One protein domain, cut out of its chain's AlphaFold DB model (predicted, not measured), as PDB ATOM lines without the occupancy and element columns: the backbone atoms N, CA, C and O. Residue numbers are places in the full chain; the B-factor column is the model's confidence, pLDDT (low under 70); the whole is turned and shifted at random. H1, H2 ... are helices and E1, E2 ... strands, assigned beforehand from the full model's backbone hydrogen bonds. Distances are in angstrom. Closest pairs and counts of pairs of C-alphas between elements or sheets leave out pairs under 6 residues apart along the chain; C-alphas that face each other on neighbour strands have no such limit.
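What this domain is: This is residues 225 to 269 and 282 to 350 of the 400 residues of an uncharacterized protein of Spirosoma linguale (strain ATCC 33905 / DSM 74 / LMG 10896) (UniProt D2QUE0). A strongly twisted, curled sheet of four antiparallel strands makes a wall, with H1 and H3 over one of its faces: H1 packs mainly on E4, and H3 mainly on E3. The short H2 packs on H3 and near E3, and the long strand E2 lies along the length of the domain. The printed part has 114 residues, with four named strands and three named helices in the order E1 E2 E3 H1 H2 H3 E4; the sheet's order is E3 - E2 - E1 - E4. The class is mixed, helices and strands, and the whole is compact, with a radius of gyration of the C-alphas of 13.4 A and spans of 43 by 29 by 23 A.

Where its parts are: Begin with the sheet at C-alpha 225, (8.768, -39.435, -16.663), where E1, residues 225 to 235, sets out; it is 30.3 A long and bends by 50 degrees at residue 232. E2, residues 238 to 251, runs 39.1 A, and E3, residues 254 to 263, runs 27.6 A. E4, residues 336 to 349, is 32.7 A long, bends by 84 degrees at residue 339 and ends at C-alpha 349, (7.579, -34.241, -12.928). For the helices, look at H1, residues 298 to 305, 10.3 A; H2, residues 310 to 313, 5.5 A; and H3, residues 322 to 332, 15.4 A, which begins at C-alpha 322, (24.153, -32.148, -34.049).

How they stand to each other: E1, E2 and E3 form a meander, each strand the antiparallel neighbour of the one before, and E1 and E2, like E2 and E3, are a hairpin. Between E1 and E2 find N 229 and O 244, 2.9 A apart, within hydrogen-bond range; between E2 and E3, N 249 and O 256 at 2.8 A. E4 is antiparallel to E1, with N 228 and O 345 at 2.8 A. The edge strands E3 and E4 are apart. H1 and H3 are on the same face of the sheet, which gives two layers, helices on one face of a sheet. The closest C-alphas of H1 and E4 are those of Arg 305 and Val 338, 6.3 A apart; those of H3 and E3 are Met 324 and Val 262, at 5.6 A. H1 and H3 are close but not clearly touching, with the C-alphas of Leu 304 and Val 331 closest at 6.5 A, and stand about perpendicular at 75 degrees. H2 is on the sheet and touches H3, where the C-alphas of Leu 310 and Ala 328 are closest at 5.4 A. In H1 and H3 every O i to N i+4 pair is within hydrogen-bond range; H2 is too short for such a pair.

The domain as a whole: The two C-alphas farthest apart are those of Asn 237 and Arg 252, 43.6 A. Residues 270 to 281 are not printed, and C-alphas 269 and 282 are 22.6 A apart across this cut, which falls in the link from E3 to H1. After it, residues 282 to 297 hold no named element. Of the links that are printed whole, H2 to H3 is short and the others are tight. Mean pLDDT of the printed part is 93.3, with residues 292 to 293 under 70.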
ATOM      1  N   LEU A 225       7.549 -38.744 -17.014       95.50
ATOM      2  CA  LEU A 225       8.768 -39.435 -16.663       95.50
ATOM      3  C   LEU A 225       9.832 -39.154 -17.721       95.50
ATOM      4  O   LEU A 225       9.578 -39.230 -18.924       95.50
ATOM      5  N   PHE A 226      11.032 -38.832 -17.265       96.75
ATOM      6  CA  PHE A 226      12.205 -38.669 -18.111       96.75
ATOM      7  C   PHE A 226      13.292 -39.636 -17.663       96.75
ATOM      8  O   PHE A 226      13.381 -39.967 -16.482       96.75
ATOM      9  N   GLY A 227      14.122 -40.070 -18.603       96.12
ATOM     10  CA  GLY A 227      15.253 -40.954 -18.345       96.12
ATOM     11  C   GLY A 227      16.572 -40.282 -18.698       96.12
ATOM     12  O   GLY A 227      16.676 -39.604 -19.716       96.12
ATOM     13  N   GLU A 228      17.584 -40.486 -17.870       97.31
ATOM     14  CA  GLU A 228      18.989 -40.209 -18.152       97.31
ATOM     15  C   GLU A 228      19.730 -41.546 -18.102       97.31
ATOM     16  O   GLU A 228      19.858 -42.156 -17.040       97.31
ATOM     17  N   VAL A 229      20.189 -42.018 -19.258       96.88
ATOM     18  CA  VAL A 229      20.750 -43.364 -19.419       96.88
ATOM     19  C   VAL A 229      22.184 -43.256 -19.906       96.88
ATOM     20  O   VAL A 229      22.437 -42.866 -21.047       96.88
ATOM     21  N   GLY A 230      23.133 -43.603 -19.039       97.25
ATOM     22  CA  GLY A 230      24.542 -43.678 -19.407       97.25
ATOM     23  C   GLY A 230      24.883 -44.990 -20.114       97.25
ATOM     24  O   GLY A 230      24.442 -46.049 -19.683       97.25
ATOM     25  N   TYR A 231      25.742 -44.939 -21.128       97.88
ATOM     26  CA  TYR A 231      26.430 -46.106 -21.680       97.88
ATOM     27  C   TYR A 231      27.925 -45.851 -21.787       97.88
ATOM     28  O   TYR A 231      28.374 -44.735 -22.052       97.88
ATOM     29  N   THR A 232      28.684 -46.924 -21.630       98.12
ATOM     30  CA  THR A 232      30.092 -46.991 -21.998       98.12
ATOM     31  C   THR A 232      30.198 -47.557 -23.406       98.12
ATOM     32  O   THR A 232      29.641 -48.619 -23.689       98.12
ATOM     33  N   VAL A 233      30.925 -46.866 -24.279       98.06
ATOM     34  CA  VAL A 233      31.126 -47.252 -25.675       98.06
ATOM     35  C   VAL A 233      32.601 -47.257 -26.048       98.06
ATOM     36  O   VAL A 233      33.391 -46.497 -25.497       98.06
ATOM     37  N   LEU A 234      32.965 -48.086 -27.019       98.38
ATOM     38  CA  LEU A 234      34.269 -48.083 -27.663       98.38
ATOM     39  C   LEU A 234      34.174 -47.290 -28.969       98.38
ATOM     40  O   LEU A 234      33.390 -47.644 -29.848       98.38
ATOM     41  N   TYR A 235      34.980 -46.242 -29.105       98.00
ATOM     42  CA  TYR A 235      35.109 -45.451 -30.328       98.00
ATOM     43  C   TYR A 235      36.593 -45.271 -30.633       98.00
ATOM     44  O   TYR A 235      37.352 -44.819 -29.780       98.00
ATOM     45  N   ARG A 236      37.031 -45.664 -31.838       96.75
ATOM     46  CA  ARG A 236      38.452 -45.617 -32.247       96.75
ATOM     47  C   ARG A 236      39.400 -46.250 -31.211       96.75
ATOM     48  O   ARG A 236      40.419 -45.667 -30.852       96.75
ATOM     49  N   ASN A 237      39.043 -47.436 -30.715       97.25
ATOM     50  CA  ASN A 237      39.784 -48.191 -29.690       97.25
ATOM     51  C   ASN A 237      39.940 -47.483 -28.329       97.25
ATOM     52  O   ASN A 237      40.723 -47.934 -27.500       97.25
ATOM     53  N   SER A 238      39.194 -46.404 -28.082       98.12
ATOM     54  CA  SER A 238      39.162 -45.700 -26.799       98.12
ATOM     55  C   SER A 238      37.780 -45.810 -26.167       98.12
ATOM     56  O   SER A 238      36.757 -45.771 -26.856       98.12
ATOM     57  N   GLN A 239      37.744 -45.992 -24.849       98.38
ATOM     58  CA  GLN A 239      36.503 -46.094 -24.091       98.38
ATOM     59  C   GLN A 239      35.972 -44.692 -23.784       98.38
ATOM     60  O   GLN A 239      36.680 -43.847 -23.238       98.38
ATOM     61  N   HIS A 240      34.710 -44.455 -24.111       98.25
ATOM     62  CA  HIS A 240      34.023 -43.194 -23.885       98.25
ATOM     63  C   HIS A 240      32.670 -43.422 -23.217       98.25
ATOM     64  O   HIS A 240      32.116 -44.521 -23.241       98.25
ATOM     65  N   ARG A 241      32.116 -42.358 -22.635       98.06
ATOM     66  CA  ARG A 241      30.769 -42.354 -22.067       98.06
ATOM     67  C   ARG A 241      29.835 -41.543 -22.955       98.06
ATOM     68  O   ARG A 241      30.187 -40.443 -23.372       98.06
ATOM     69  N   ILE A 242      28.646 -42.082 -23.201       98.00
ATOM     70  CA  ILE A 242      27.508 -41.355 -23.769       98.00
ATOM     71  C   ILE A 242      26.365 -41.344 -22.760       98.00
ATOM     72  O   ILE A 242      26.192 -42.306 -22.012       98.00
ATOM     73  N   THR A 243      25.577 -40.276 -22.748       98.19
ATOM     74  CA  THR A 243      24.380 -40.171 -21.908       98.19
ATOM     75  C   THR A 243      23.185 -39.814 -22.777       98.19
ATOM     76  O   THR A 243      23.142 -38.737 -23.368       98.19
ATOM     77  N   PHE A 244      22.205 -40.710 -22.860       97.88
ATOM     78  CA  PHE A 244      20.941 -40.450 -23.539       97.88
ATOM     79  C   PHE A 244      19.949 -39.803 -22.590       97.88
ATOM     80  O   PHE A 244      19.839 -40.193 -21.428       97.88
ATOM     81  N   TYR A 245      19.178 -38.861 -23.121       97.94
ATOM     82  CA  TYR A 245      18.042 -38.269 -22.433       97.94
ATOM     83  C   TYR A 245      16.770 -38.727 -23.126       97.94
ATOM     84  O   TYR A 245      16.659 -38.602 -24.345       97.94
ATOM     85  N   LEU A 246      15.819 -39.246 -22.363       97.44
ATOM     86  CA  LEU A 246      14.574 -39.814 -22.865       97.44
ATOM     87  C   LEU A 246      13.370 -39.160 -22.197       97.44
ATOM     88  O   LEU A 246      13.462 -38.679 -21.068       97.44
ATOM     89  N   GLN A 247      12.231 -39.186 -22.879       96.38
ATOM     90  CA  GLN A 247      10.923 -38.892 -22.299       96.38
ATOM     91  C   GLN A 247       9.991 -40.082 -22.495       96.38
ATOM     92  O   GLN A 247       9.993 -40.707 -23.556       96.38
ATOM     93  N   GLN A 248       9.182 -40.376 -21.487       95.50
ATOM     94  CA  GLN A 248       8.083 -41.315 -21.612       95.50
ATOM     95  C   GLN A 248       6.885 -40.581 -22.224       95.50
ATOM     96  O   GLN A 248       6.506 -39.496 -21.776       95.50
ATOM     97  N   VAL A 249       6.295 -41.164 -23.261       94.06
ATOM     98  CA  VAL A 249       5.123 -40.626 -23.953       94.06
ATOM     99  C   VAL A 249       4.023 -41.671 -23.940       94.06
ATOM    100  O   VAL A 249       4.249 -42.830 -24.290       94.06
ATOM    101  N   HIS A 250       2.828 -41.240 -23.551       92.62
ATOM    102  CA  HIS A 250       1.624 -42.052 -23.611       92.62
ATOM    103  C   HIS A 250       1.012 -41.982 -25.016       92.62
ATOM    104  O   HIS A 250       0.755 -40.890 -25.531       92.62
ATOM    105  N   ILE A 251       0.797 -43.136 -25.649       91.19
ATOM    106  CA  ILE A 251       0.126 -43.258 -26.946       91.19
ATOM    107  C   ILE A 251      -1.036 -44.232 -26.796       91.19
ATOM    108  O   ILE A 251      -0.830 -45.441 -26.740       91.19
ATOM    109  N   ARG A 252      -2.259 -43.692 -26.830       90.50
ATOM    110  CA  ARG A 252      -3.513 -44.443 -26.652       90.50
ATOM    111  C   ARG A 252      -3.542 -45.185 -25.315       90.50
ATOM    112  O   ARG A 252      -3.891 -44.546 -24.336       90.50
ATOM    113  N   ASP A 253      -3.142 -46.455 -25.303       89.31
ATOM    114  CA  ASP A 253      -3.245 -47.367 -24.155       89.31
ATOM    115  C   ASP A 253      -1.878 -47.878 -23.667       89.31
ATOM    116  O   ASP A 253      -1.810 -48.731 -22.786       89.31
ATOM    117  N   TYR A 254      -0.774 -47.406 -24.253       90.06
ATOM    118  CA  TYR A 254       0.570 -47.840 -23.872       90.06
ATOM    119  C   TYR A 254       1.541 -46.670 -23.728       90.06
ATOM    120  O   TYR A 254       1.349 -45.571 -24.258       90.06
ATOM    121  N   TYR A 255       2.641 -46.931 -23.025       91.62
ATOM    122  CA  TYR A 255       3.740 -45.990 -22.847       91.62
ATOM    123  C   TYR A 255       4.950 -46.420 -23.666       91.62
ATOM    124  O   TYR A 255       5.285 -47.605 -23.751       91.62
ATOM    125  N   LYS A 256       5.645 -45.440 -24.237       93.62
ATOM    126  CA  LYS A 256       6.910 -45.655 -24.940       93.62
ATOM    127  C   LYS A 256       7.938 -44.606 -24.558       93.62
ATOM    128  O   LYS A 256       7.578 -43.506 -24.143       93.62
ATOM    129  N   TRP A 257       9.206 -44.919 -24.776       95.94
ATOM    130  CA  TRP A 257      10.292 -43.960 -24.627       95.94
ATOM    131  C   TRP A 257      10.648 -43.314 -25.967       95.94
ATOM    132  O   TRP A 257      10.775 -43.987 -26.988       95.94
ATOM    133  N   GLU A 258      10.833 -41.998 -25.960       95.88
ATOM    134  CA  GLU A 258      11.369 -41.231 -27.087       95.88
ATOM    135  C   GLU A 258      12.697 -40.581 -26.686       95.88
ATOM    136  O   GLU A 258      12.835 -40.066 -25.574       95.88
ATOM    137  N   LEU A 259      13.675 -40.584 -27.594       96.94
ATOM    138  CA  LEU A 259      14.960 -39.919 -27.393       96.94
ATOM    139  C   LEU A 259      14.788 -38.401 -27.504       96.94
ATOM    140  O   LEU A 259      14.353 -37.879 -28.526       96.94
ATOM    141  N   LEU A 260      15.182 -37.669 -26.470       96.69
ATOM    142  CA  LEU A 260      15.223 -36.210 -26.485       96.69
ATOM    143  C   LEU A 260      16.531 -35.696 -27.070       96.69
ATOM    144  O   LEU A 260      16.532 -34.800 -27.909       96.69
ATOM    145  N   ASP A 261      17.652 -36.201 -26.568       97.38
ATOM    146  CA  ASP A 261      18.984 -35.752 -26.952       97.38
ATOM    147  C   ASP A 261      20.035 -36.763 -26.488       97.38
ATOM    148  O   ASP A 261      19.725 -37.724 -25.777       97.38
ATOM    149  N   VAL A 262      21.286 -36.526 -26.869       97.50
ATOM    150  CA  VAL A 262      22.432 -37.284 -26.382       97.50
ATOM    151  C   VAL A 262      23.584 -36.354 -26.039       97.50
ATOM    152  O   VAL A 262      23.890 -35.415 -26.773       97.50
ATOM    153  N   ASP A 263      24.236 -36.643 -24.922       97.56
ATOM    154  CA  ASP A 263      25.524 -36.074 -24.572       97.56
ATOM    155  C   ASP A 263      26.631 -37.071 -24.933       97.56
ATOM    156  O   ASP A 263      26.726 -38.159 -24.363       97.56
ATOM    157  N   ALA A 264      27.424 -36.708 -25.938       96.81
ATOM    158  CA  ALA A 264      28.529 -37.493 -26.473       96.81
ATOM    159  C   ALA A 264      29.693 -36.547 -26.791       96.81
ATOM    160  O   ALA A 264      30.017 -36.299 -27.952       96.81
ATOM    161  N   THR A 265      30.292 -35.972 -25.748       95.75
ATOM    162  CA  THR A 265      31.296 -34.895 -25.846       95.75
ATOM    163  C   THR A 265      32.525 -35.232 -26.697       95.75
ATOM    164  O   THR A 265      33.163 -34.327 -27.226       95.75
ATOM    165  N   PHE A 266      32.851 -36.515 -26.869       96.19
ATOM    166  CA  PHE A 266      33.970 -36.970 -27.703       96.19
ATOM    167  C   PHE A 266      33.679 -36.930 -29.213       96.19
ATOM    168  O   PHE A 266      34.594 -37.093 -30.020       96.19
ATOM    169  N   LEU A 267      32.419 -36.733 -29.614       95.06
ATOM    170  CA  LEU A 267      32.033 -36.581 -31.012       95.06
ATOM    171  C   LEU A 267      32.127 -35.109 -31.414       95.06
ATOM    172  O   LEU A 267      31.193 -34.331 -31.237       95.06
ATOM    173  N   THR A 268      33.261 -34.724 -31.990       90.75
ATOM    174  CA  THR A 268      33.443 -33.398 -32.583       90.75
ATOM    175  C   THR A 268      32.901 -33.380 -34.010       90.75
ATOM    176  O   THR A 268      33.205 -34.275 -34.804       90.75
ATOM    177  N   SER A 269      32.114 -32.361 -34.366       83.88
ATOM    178  CA  SER A 269      31.738 -32.157 -35.765       83.88
ATOM    179  C   SER A 269      32.966 -31.646 -36.516       83.88
ATOM    180  O   SER A 269      33.508 -30.588 -36.204       83.88
ATOM    181  N   ARG A 282      12.438 -41.740 -42.012       76.56
ATOM    182  CA  ARG A 282      12.204 -42.335 -40.694       76.56
ATOM    183  C   ARG A 282      11.531 -43.686 -40.877       76.56
ATOM    184  O   ARG A 282      10.470 -43.771 -41.494       76.56
ATOM    185  N   ASP A 283      12.162 -44.719 -40.349       76.94
ATOM    186  CA  ASP A 283      11.557 -46.037 -40.234       76.94
ATOM    187  C   ASP A 283      10.761 -46.072 -38.922       76.94
ATOM    188  O   ASP A 283      11.306 -45.917 -37.832       76.94
ATOM    189  N   THR A 284       9.443 -46.198 -39.046       76.44
ATOM    190  CA  THR A 284       8.486 -46.135 -37.936       76.44
ATOM    191  C   THR A 284       8.448 -47.411 -37.097       76.44
ATOM    192  O   THR A 284       7.671 -47.476 -36.150       76.44
ATOM    193  N   THR A 285       9.240 -48.430 -37.438       83.75
ATOM    194  CA  THR A 285       9.261 -49.709 -36.712       83.75
ATOM    195  C   THR A 285      10.084 -49.663 -35.426       83.75
ATOM    196  O   THR A 285       9.890 -50.505 -34.552       83.75
ATOM    197  N   ALA A 286      10.988 -48.688 -35.280       86.81
ATOM    198  CA  ALA A 286      11.799 -48.564 -34.076       86.81
ATOM    199  C   ALA A 286      10.929 -48.136 -32.887       86.81
ATOM    200  O   ALA A 286      10.297 -47.077 -32.899       86.81
ATOM    201  N   PHE A 287      10.922 -48.964 -31.846       90.19
ATOM    202  CA  PHE A 287      10.092 -48.781 -30.667       90.19
ATOM    203  C   PHE A 287      10.900 -49.078 -29.406       90.19
ATOM    204  O   PHE A 287      11.639 -50.058 -29.359       90.19
ATOM    205  N   LEU A 288      10.768 -48.223 -28.391       91.94
ATOM    206  CA  LEU A 288      11.288 -48.476 -27.050       91.94
ATOM    207  C   LEU A 288      10.099 -48.650 -26.114       91.94
ATOM    208  O   LEU A 288       9.451 -47.663 -25.745       91.94
ATOM    209  N   ALA A 289       9.799 -49.899 -25.765       91.00
ATOM    210  CA  ALA A 289       8.711 -50.201 -24.851       91.00
ATOM    211  C   ALA A 289       9.018 -49.623 -23.466       91.00
ATOM    212  O   ALA A 289      10.166 -49.589 -23.030       91.00
ATOM    213  N   SER A 290       7.992 -49.142 -22.762       83.75
ATOM    214  CA  SER A 290       8.185 -48.678 -21.387       83.75
ATOM    215  C   SER A 290       8.287 -49.816 -20.374       83.75
ATOM    216  O   SER A 290       8.791 -49.604 -19.276       83.75
ATOM    217  N   GLU A 291       7.785 -51.000 -20.720       71.31
ATOM    218  CA  GLU A 291       7.645 -52.135 -19.802       71.31
ATOM    219  C   GLU A 291       8.946 -52.946 -19.654       71.31
ATOM    220  O   GLU A 291       9.103 -53.736 -18.721       71.31
ATOM    221  N   THR A 292       9.919 -52.733 -20.541       57.66
ATOM    222  CA  THR A 292      11.191 -53.456 -20.585       57.66
ATOM    223  C   THR A 292      12.234 -52.805 -19.672       57.66
ATOM    224  O   THR A 292      13.008 -51.943 -20.077       57.66
ATOM    225  N   HIS A 293      12.282 -53.265 -18.417       66.75
ATOM    226  CA  HIS A 293      13.363 -53.025 -17.448       66.75
ATOM    227  C   HIS A 293      13.896 -51.579 -17.423       66.75
ATOM    228  O   HIS A 293      15.012 -51.296 -17.876       66.75
ATOM    229  N   GLU A 294      13.123 -50.686 -16.801       76.00
ATOM    230  CA  GLU A 294      13.439 -49.262 -16.578       76.00
ATOM    231  C   GLU A 294      14.807 -49.028 -15.905       76.00
ATOM    232  O   GLU A 294      15.314 -47.914 -15.895       76.00
ATOM    233  N   THR A 295      15.433 -50.069 -15.353       82.69
ATOM    234  CA  THR A 295      16.751 -50.019 -14.711       82.69
ATOM    235  C   THR A 295      17.920 -50.127 -15.689       82.69
ATOM    236  O   THR A 295      19.033 -49.729 -15.348       82.69
ATOM    237  N   ARG A 296      17.717 -50.680 -16.897       86.38
ATOM    238  CA  ARG A 296      18.811 -50.957 -17.851       86.38
ATOM    239  C   ARG A 296      18.542 -50.559 -19.297       86.38
ATOM    240  O   ARG A 296      19.496 -50.546 -20.071       86.38
ATOM    241  N   PHE A 297      17.298 -50.248 -19.670       92.56
ATOM    242  CA  PHE A 297      16.948 -49.830 -21.035       92.56
ATOM    243  C   PHE A 297      17.489 -50.793 -22.113       92.56
ATOM    244  O   PHE A 297      18.107 -50.378 -23.095       92.56
ATOM    245  N   LEU A 298      17.271 -52.099 -21.918       92.25
ATOM    246  CA  LEU A 298      17.856 -53.155 -22.754       92.25
ATOM    247  C   LEU A 298      17.482 -53.017 -24.239       92.25
ATOM    248  O   LEU A 298      18.307 -53.298 -25.103       92.25
ATOM    249  N   ASP A 299      16.285 -52.522 -24.546       93.62
ATOM    250  CA  ASP A 299      15.860 -52.290 -25.930       93.62
ATOM    251  C   ASP A 299      16.711 -51.218 -26.618       93.62
ATOM    252  O   ASP A 299      17.089 -51.382 -27.776       93.62
ATOM    253  N   LEU A 300      17.075 -50.149 -25.904       95.38
ATOM    254  CA  LEU A 300      17.974 -49.125 -26.436       95.38
ATOM    255  C   LEU A 300      19.380 -49.699 -26.638       95.38
ATOM    256  O   LEU A 300      19.991 -49.455 -27.675       95.38
ATOM    257  N   TYR A 301      19.869 -50.501 -25.687       95.81
ATOM    258  CA  TYR A 301      21.134 -51.222 -25.839       95.81
ATOM    259  C   TYR A 301      21.130 -52.112 -27.092       95.81
ATOM    260  O   TYR A 301      22.055 -52.041 -27.900       95.81
ATOM    261  N   ASN A 302      20.071 -52.901 -27.293       94.94
ATOM    262  CA  ASN A 302      19.928 -53.775 -28.456       94.94
ATOM    263  C   ASN A 302      19.859 -52.970 -29.757       94.94
ATOM    264  O   ASN A 302      20.534 -53.314 -30.717       94.94
ATOM    265  N   GLN A 303      19.127 -51.855 -29.788       95.19
ATOM    266  CA  GLN A 303      19.073 -50.994 -30.972       95.19
ATOM    267  C   GLN A 303      20.428 -50.367 -31.320       95.19
ATOM    268  O   GLN A 303      20.751 -50.243 -32.503       95.19
ATOM    269  N   LEU A 304      21.229 -49.997 -30.314       96.31
ATOM    270  CA  LEU A 304      22.603 -49.529 -30.514       96.31
ATOM    271  C   LEU A 304      23.495 -50.647 -31.062       96.31
ATOM    272  O   LEU A 304      24.244 -50.415 -32.009       96.31
ATOM    273  N   ARG A 305      23.391 -51.851 -30.489       96.56
ATOM    274  CA  ARG A 305      24.164 -53.030 -30.901       96.56
ATOM    275  C   ARG A 305      23.797 -53.516 -32.301       96.56
ATOM    276  O   ARG A 305      24.667 -53.952 -33.035       96.56
ATOM    277  N   ASP A 306      22.526 -53.415 -32.677       96.31
ATOM    278  CA  ASP A 306      22.011 -53.834 -33.982       96.31
ATOM    279  C   ASP A 306      22.098 -52.706 -35.032       96.31
ATOM    280  O   ASP A 306      21.473 -52.784 -36.094       96.31
ATOM    281  N   HIS A 307      22.838 -51.633 -34.723       95.25
ATOM    282  CA  HIS A 307      23.116 -50.494 -35.605       95.25
ATOM    283  C   HIS A 307      21.859 -49.830 -36.190       95.25
ATOM    284  O   HIS A 307      21.855 -49.330 -37.321       95.25
ATOM    285  N   LYS A 308      20.758 -49.823 -35.427       94.88
ATOM    286  CA  LYS A 308      19.489 -49.228 -35.857       94.88
ATOM    287  C   LYS A 308      19.607 -47.707 -35.936       94.88
ATOM    288  O   LYS A 308      20.378 -47.068 -35.219       94.88
ATOM    289  N   ASN A 309      18.808 -47.099 -36.812       92.75
ATOM    290  CA  ASN A 309      18.788 -45.647 -36.954       92.75
ATOM    291  C   ASN A 309      18.110 -44.985 -35.742       92.75
ATOM    292  O   ASN A 309      16.884 -44.908 -35.667       92.75
ATOM    293  N   LEU A 310      18.920 -44.445 -34.829       95.00
ATOM    294  CA  LEU A 310      18.458 -43.778 -33.603       95.00
ATOM    295  C   LEU A 310      17.551 -42.569 -33.866       95.00
ATOM    296  O   LEU A 310      16.751 -42.203 -33.008       95.00
ATOM    297  N   LEU A 311      17.623 -41.958 -35.055       94.56
ATOM    298  CA  LEU A 311      16.771 -40.821 -35.417       94.56
ATOM    299  C   LEU A 311      15.283 -41.190 -35.488       94.56
ATOM    300  O   LEU A 311      14.432 -40.303 -35.411       94.56
ATOM    301  N   ASN A 312      14.968 -42.480 -35.616       93.94
ATOM    302  CA  ASN A 312      13.598 -42.985 -35.594       93.94
ATOM    303  C   ASN A 312      12.966 -42.924 -34.199       93.94
ATOM    304  O   ASN A 312      11.746 -42.904 -34.083       93.94
ATOM    305  N   LEU A 313      13.790 -42.872 -33.150       95.62
ATOM    306  CA  LEU A 313      13.342 -42.790 -31.762       95.62
ATOM    307  C   LEU A 313      13.075 -41.352 -31.304       95.62
ATOM    308  O   LEU A 313      12.639 -41.143 -30.174       95.62
ATOM    309  N   LEU A 314      13.369 -40.356 -32.144       95.44
ATOM    310  CA  LEU A 314      13.113 -38.955 -31.830       95.44
ATOM    311  C   LEU A 314      11.612 -38.634 -31.926       95.44
ATOM    312  O   LEU A 314      10.925 -39.158 -32.809       95.44
ATOM    313  N   PRO A 315      11.105 -37.690 -31.112       94.56
ATOM    314  CA  PRO A 315       9.753 -37.179 -31.257       94.56
ATOM    315  C   PRO A 315       9.507 -36.651 -32.673       94.56
ATOM    316  O   PRO A 315      10.352 -35.968 -33.259       94.56
ATOM    317  N   ALA A 316       8.312 -36.897 -33.219       90.06
ATOM    318  CA  ALA A 316       8.006 -36.620 -34.625       90.06
ATOM    319  C   ALA A 316       8.306 -35.169 -35.060       90.06
ATOM    320  O   ALA A 316       8.784 -34.937 -36.170       90.06
ATOM    321  N   LYS A 317       8.076 -34.191 -34.178       90.38
ATOM    322  CA  LYS A 317       8.272 -32.755 -34.454       90.38
ATOM    323  C   LYS A 317       9.648 -32.225 -34.037       90.38
ATOM    324  O   LYS A 317       9.909 -31.033 -34.177       90.38
ATOM    325  N   GLN A 318      10.511 -33.070 -33.482       91.62
ATOM    326  CA  GLN A 318      11.804 -32.647 -32.970       91.62
ATOM    327  C   GLN A 318      12.895 -32.807 -34.032       91.62
ATOM    328  O   GLN A 318      13.038 -33.861 -34.656       91.62
ATOM    329  N   LEU A 319      13.680 -31.743 -34.215       91.81
ATOM    330  CA  LEU A 319      14.921 -31.788 -34.979       91.81
ATOM    331  C   LEU A 319      16.012 -32.455 -34.136       91.81
ATOM    332  O   LEU A 319      16.142 -32.171 -32.942       91.81
ATOM    333  N   ALA A 320      16.790 -33.332 -34.769       92.56
ATOM    334  CA  ALA A 320      17.943 -33.960 -34.137       92.56
ATOM    335  C   ALA A 320      18.986 -32.895 -33.782       92.56
ATOM    336  O   ALA A 320      19.287 -32.018 -34.596       92.56
ATOM    337  N   SER A 321      19.556 -32.975 -32.580       93.38
ATOM    338  CA  SER A 321      20.738 -32.180 -32.255       93.38
ATOM    339  C   SER A 321      21.925 -32.618 -33.129       93.38
ATOM    340  O   SER A 321      21.948 -33.762 -33.603       93.38
ATOM    341  N   PRO A 322      22.941 -31.759 -33.331       92.56
ATOM    342  CA  PRO A 322      24.153 -32.148 -34.049       92.56
ATOM    343  C   PRO A 322      24.819 -33.397 -33.451       92.56
ATOM    344  O   PRO A 322      25.186 -34.311 -34.187       92.56
ATOM    345  N   SER A 323      24.895 -33.479 -32.119       94.25
ATOM    346  CA  SER A 323      25.451 -34.632 -31.398       94.25
ATOM    347  C   SER A 323      24.651 -35.912 -31.648       94.25
ATOM    348  O   SER A 323      25.245 -36.955 -31.913       94.25
ATOM    349  N   MET A 324      23.316 -35.837 -31.650       95.69
ATOM    350  CA  MET A 324      22.450 -36.978 -31.966       95.69
ATOM    351  C   MET A 324      22.612 -37.440 -33.416       95.69
ATOM    352  O   MET A 324      22.710 -38.637 -33.676       95.69
ATOM    353  N   ALA A 325      22.667 -36.504 -34.366       94.06
ATOM    354  CA  ALA A 325      22.837 -36.820 -35.780       94.06
ATOM    355  C   ALA A 325      24.198 -37.480 -36.062       94.06
ATOM    356  O   ALA A 325      24.265 -38.474 -36.790       94.06
ATOM    357  N   LEU A 326      25.272 -36.972 -35.446       94.62
ATOM    358  CA  LEU A 326      26.603 -37.579 -35.520       94.62
ATOM    359  C   LEU A 326      26.615 -38.970 -34.892       94.62
ATOM    360  O   LEU A 326      27.086 -39.913 -35.524       94.62
ATOM    361  N   LEU A 327      26.064 -39.125 -33.686       96.50
ATOM    362  CA  LEU A 327      26.011 -40.421 -33.019       96.50
ATOM    363  C   LEU A 327      25.245 -41.450 -33.856       96.50
ATOM    364  O   LEU A 327      25.747 -42.548 -34.069       96.50
ATOM    365  N   ALA A 328      24.074 -41.088 -34.385       95.62
ATOM    366  CA  ALA A 328      23.288 -41.968 -35.243       95.62
ATOM    367  C   ALA A 328      24.071 -42.405 -36.494       95.62
ATOM    368  O   ALA A 328      24.044 -43.582 -36.853       95.62
ATOM    369  N   LYS A 329      24.823 -41.489 -37.126       94.62
ATOM    370  CA  LYS A 329      25.726 -41.805 -38.247       94.62
ATOM    371  C   LYS A 329      26.803 -42.812 -37.830       94.62
ATOM    372  O   LYS A 329      27.020 -43.793 -38.535       94.62
ATOM    373  N   TYR A 330      27.468 -42.582 -36.701       95.88
ATOM    374  CA  TYR A 330      28.566 -43.427 -36.233       95.88
ATOM    375  C   TYR A 330      28.109 -44.815 -35.760       95.88
ATOM    376  O   TYR A 330      28.796 -45.799 -36.041       95.88
ATOM    377  N   VAL A 331      26.943 -44.912 -35.116       96.31
ATOM    378  CA  VAL A 331      26.316 -46.190 -34.737       96.31
ATOM    379  C   VAL A 331      25.926 -46.987 -35.979       96.31
ATOM    380  O   VAL A 331      26.260 -48.164 -36.073       96.31
ATOM    381  N   ARG A 332      25.294 -46.343 -36.971       95.00
ATOM    382  CA  ARG A 332      24.903 -46.989 -38.236       95.00
ATOM    383  C   ARG A 332      26.103 -47.507 -39.033       95.00
ATOM    384  O   ARG A 332      25.990 -48.510 -39.725       95.00
ATOM    385  N   ASN A 333      27.227 -46.801 -38.962       95.69
ATOM    386  CA  ASN A 333      28.457 -47.157 -39.664       95.69
ATOM    387  C   ASN A 333      29.348 -48.135 -38.868       95.69
ATOM    388  O   ASN A 333      30.497 -48.318 -39.257       95.69
ATOM    389  N   ASP A 334      28.864 -48.696 -37.752       96.75
ATOM    390  CA  ASP A 334      29.608 -49.627 -36.883       96.75
ATOM    391  C   ASP A 334      30.976 -49.086 -36.409       96.75
ATOM    392  O   ASP A 334      31.984 -49.777 -36.299       96.75
ATOM    393  N   THR A 335      31.040 -47.781 -36.147       97.25
ATOM    394  CA  THR A 335      32.265 -47.141 -35.620       97.25
ATOM    395  C   THR A 335      32.251 -46.990 -34.101       97.25
ATOM    396  O   THR A 335      33.281 -46.683 -33.496       97.25
ATOM    397  N   ILE A 336      31.078 -47.172 -33.493       97.75
ATOM    398  CA  ILE A 336      30.843 -47.105 -32.054       97.75
ATOM    399  C   ILE A 336      30.249 -48.439 -31.632       97.75
ATOM    400  O   ILE A 336      29.181 -48.812 -32.111       97.75
ATOM    401  N   ASN A 337      30.912 -49.110 -30.695       97.44
ATOM    402  CA  ASN A 337      30.434 -50.360 -30.120       97.44
ATOM    403  C   ASN A 337      30.023 -50.140 -28.659       97.44
ATOM    404  O   ASN A 337      30.813 -49.639 -27.857       97.44
ATOM    405  N   VAL A 338      28.787 -50.487 -28.306       97.50
ATOM    406  CA  VAL A 338      28.278 -50.341 -26.939       97.50
ATOM    407  C   VAL A 338      28.756 -51.497 -26.058       97.50
ATOM    408  O   VAL A 338      28.499 -52.665 -26.333       97.50
ATOM    409  N   GLN A 339      29.459 -51.180 -24.971       97.00
ATOM    410  CA  GLN A 339      30.058 -52.190 -24.097       97.00
ATOM    411  C   GLN A 339      29.181 -52.482 -22.883       97.00
ATOM    412  O   GLN A 339      28.882 -53.637 -22.592       97.00
ATOM    413  N   GLN A 340      28.755 -51.437 -22.172       95.75
ATOM    414  CA  GLN A 340      28.094 -51.587 -20.877       95.75
ATOM    415  C   GLN A 340      27.057 -50.489 -20.646       95.75
ATOM    416  O   GLN A 340      27.326 -49.311 -20.891       95.75
ATOM    417  N   THR A 341      25.895 -50.866 -20.110       95.88
ATOM    418  CA  THR A 341      24.927 -49.917 -19.547       95.88
ATOM    419  C   THR A 341      25.468 -49.352 -18.237       95.88
ATOM    420  O   THR A 341      25.802 -50.093 -17.314       95.88
ATOM    421  N   GLY A 342      25.582 -48.031 -18.173       95.00
ATOM    422  CA  GLY A 342      25.956 -47.295 -16.975       95.00
ATOM    423  C   GLY A 342      24.766 -47.052 -16.048       95.00
ATOM    424  O   GLY A 342      23.775 -47.779 -16.051       95.00
ATOM    425  N   ARG A 343      24.874 -45.998 -15.235       93.50
ATOM    426  CA  ARG A 343      23.804 -45.594 -14.317       93.50
ATOM    427  C   ARG A 343      22.603 -45.053 -15.090       93.50
ATOM    428  O   ARG A 343      22.769 -44.291 -16.047       93.50
ATOM    429  N   VAL A 344      21.421 -45.410 -14.606       95.19
ATOM    430  CA  VAL A 344      20.140 -44.867 -15.041       95.19
ATOM    431  C   VAL A 344      19.587 -43.975 -13.941       95.19
ATOM    432  O   VAL A 344      19.505 -44.392 -12.786       95.19
ATOM    433  N   ASN A 345      19.194 -42.758 -14.304       96.12
ATOM    434  CA  ASN A 345      18.456 -41.861 -13.425       96.12
ATOM    435  C   ASN A 345      17.105 -41.558 -14.063       96.12
ATOM    436  O   ASN A 345      17.030 -41.317 -15.268       96.12
ATOM    437  N   LEU A 346      16.050 -41.530 -13.258       96.50
ATOM    438  CA  LEU A 346      14.736 -41.099 -13.714       96.50
ATOM    439  C   LEU A 346      14.396 -39.744 -13.112       96.50
ATOM    440  O   LEU A 346      14.792 -39.434 -11.990       96.50
ATOM    441  N   TYR A 347      13.654 -38.941 -13.861       96.75
ATOM    442  CA  TYR A 347      13.128 -37.668 -13.396       96.75
ATOM    443  C   TYR A 347      11.610 -37.691 -13.501       96.75
ATOM    444  O   TYR A 347      11.068 -37.885 -14.588       96.75
ATOM    445  N   LEU A 348      10.939 -37.488 -12.374       96.31
ATOM    446  CA  LEU A 348       9.489 -37.510 -12.261       96.31
ATOM    447  C   LEU A 348       8.962 -36.089 -12.053       96.31
ATOM    448  O   LEU A 348       9.172 -35.511 -10.988       96.31
ATOM    449  N   ASP A 349       8.291 -35.522 -13.057       95.44
ATOM    450  CA  ASP A 349       7.579 -34.241 -12.928       95.44
ATOM    451  C   ASP A 349       6.184 -34.505 -12.356       95.44
ATOM    452  O   ASP A 349       5.335 -35.120 -13.009       95.44
ATOM    453  N   THR A 350       5.955 -34.027 -11.132       93.81
ATOM    454  CA  THR A 350       4.704 -34.252 -10.398       93.81
ATOM    455  C   THR A 350       3.574 -33.338 -10.869       93.81
ATOM    456  O   THR A 350       2.449 -33.444 -10.385       93.81
TER     457      THR A 350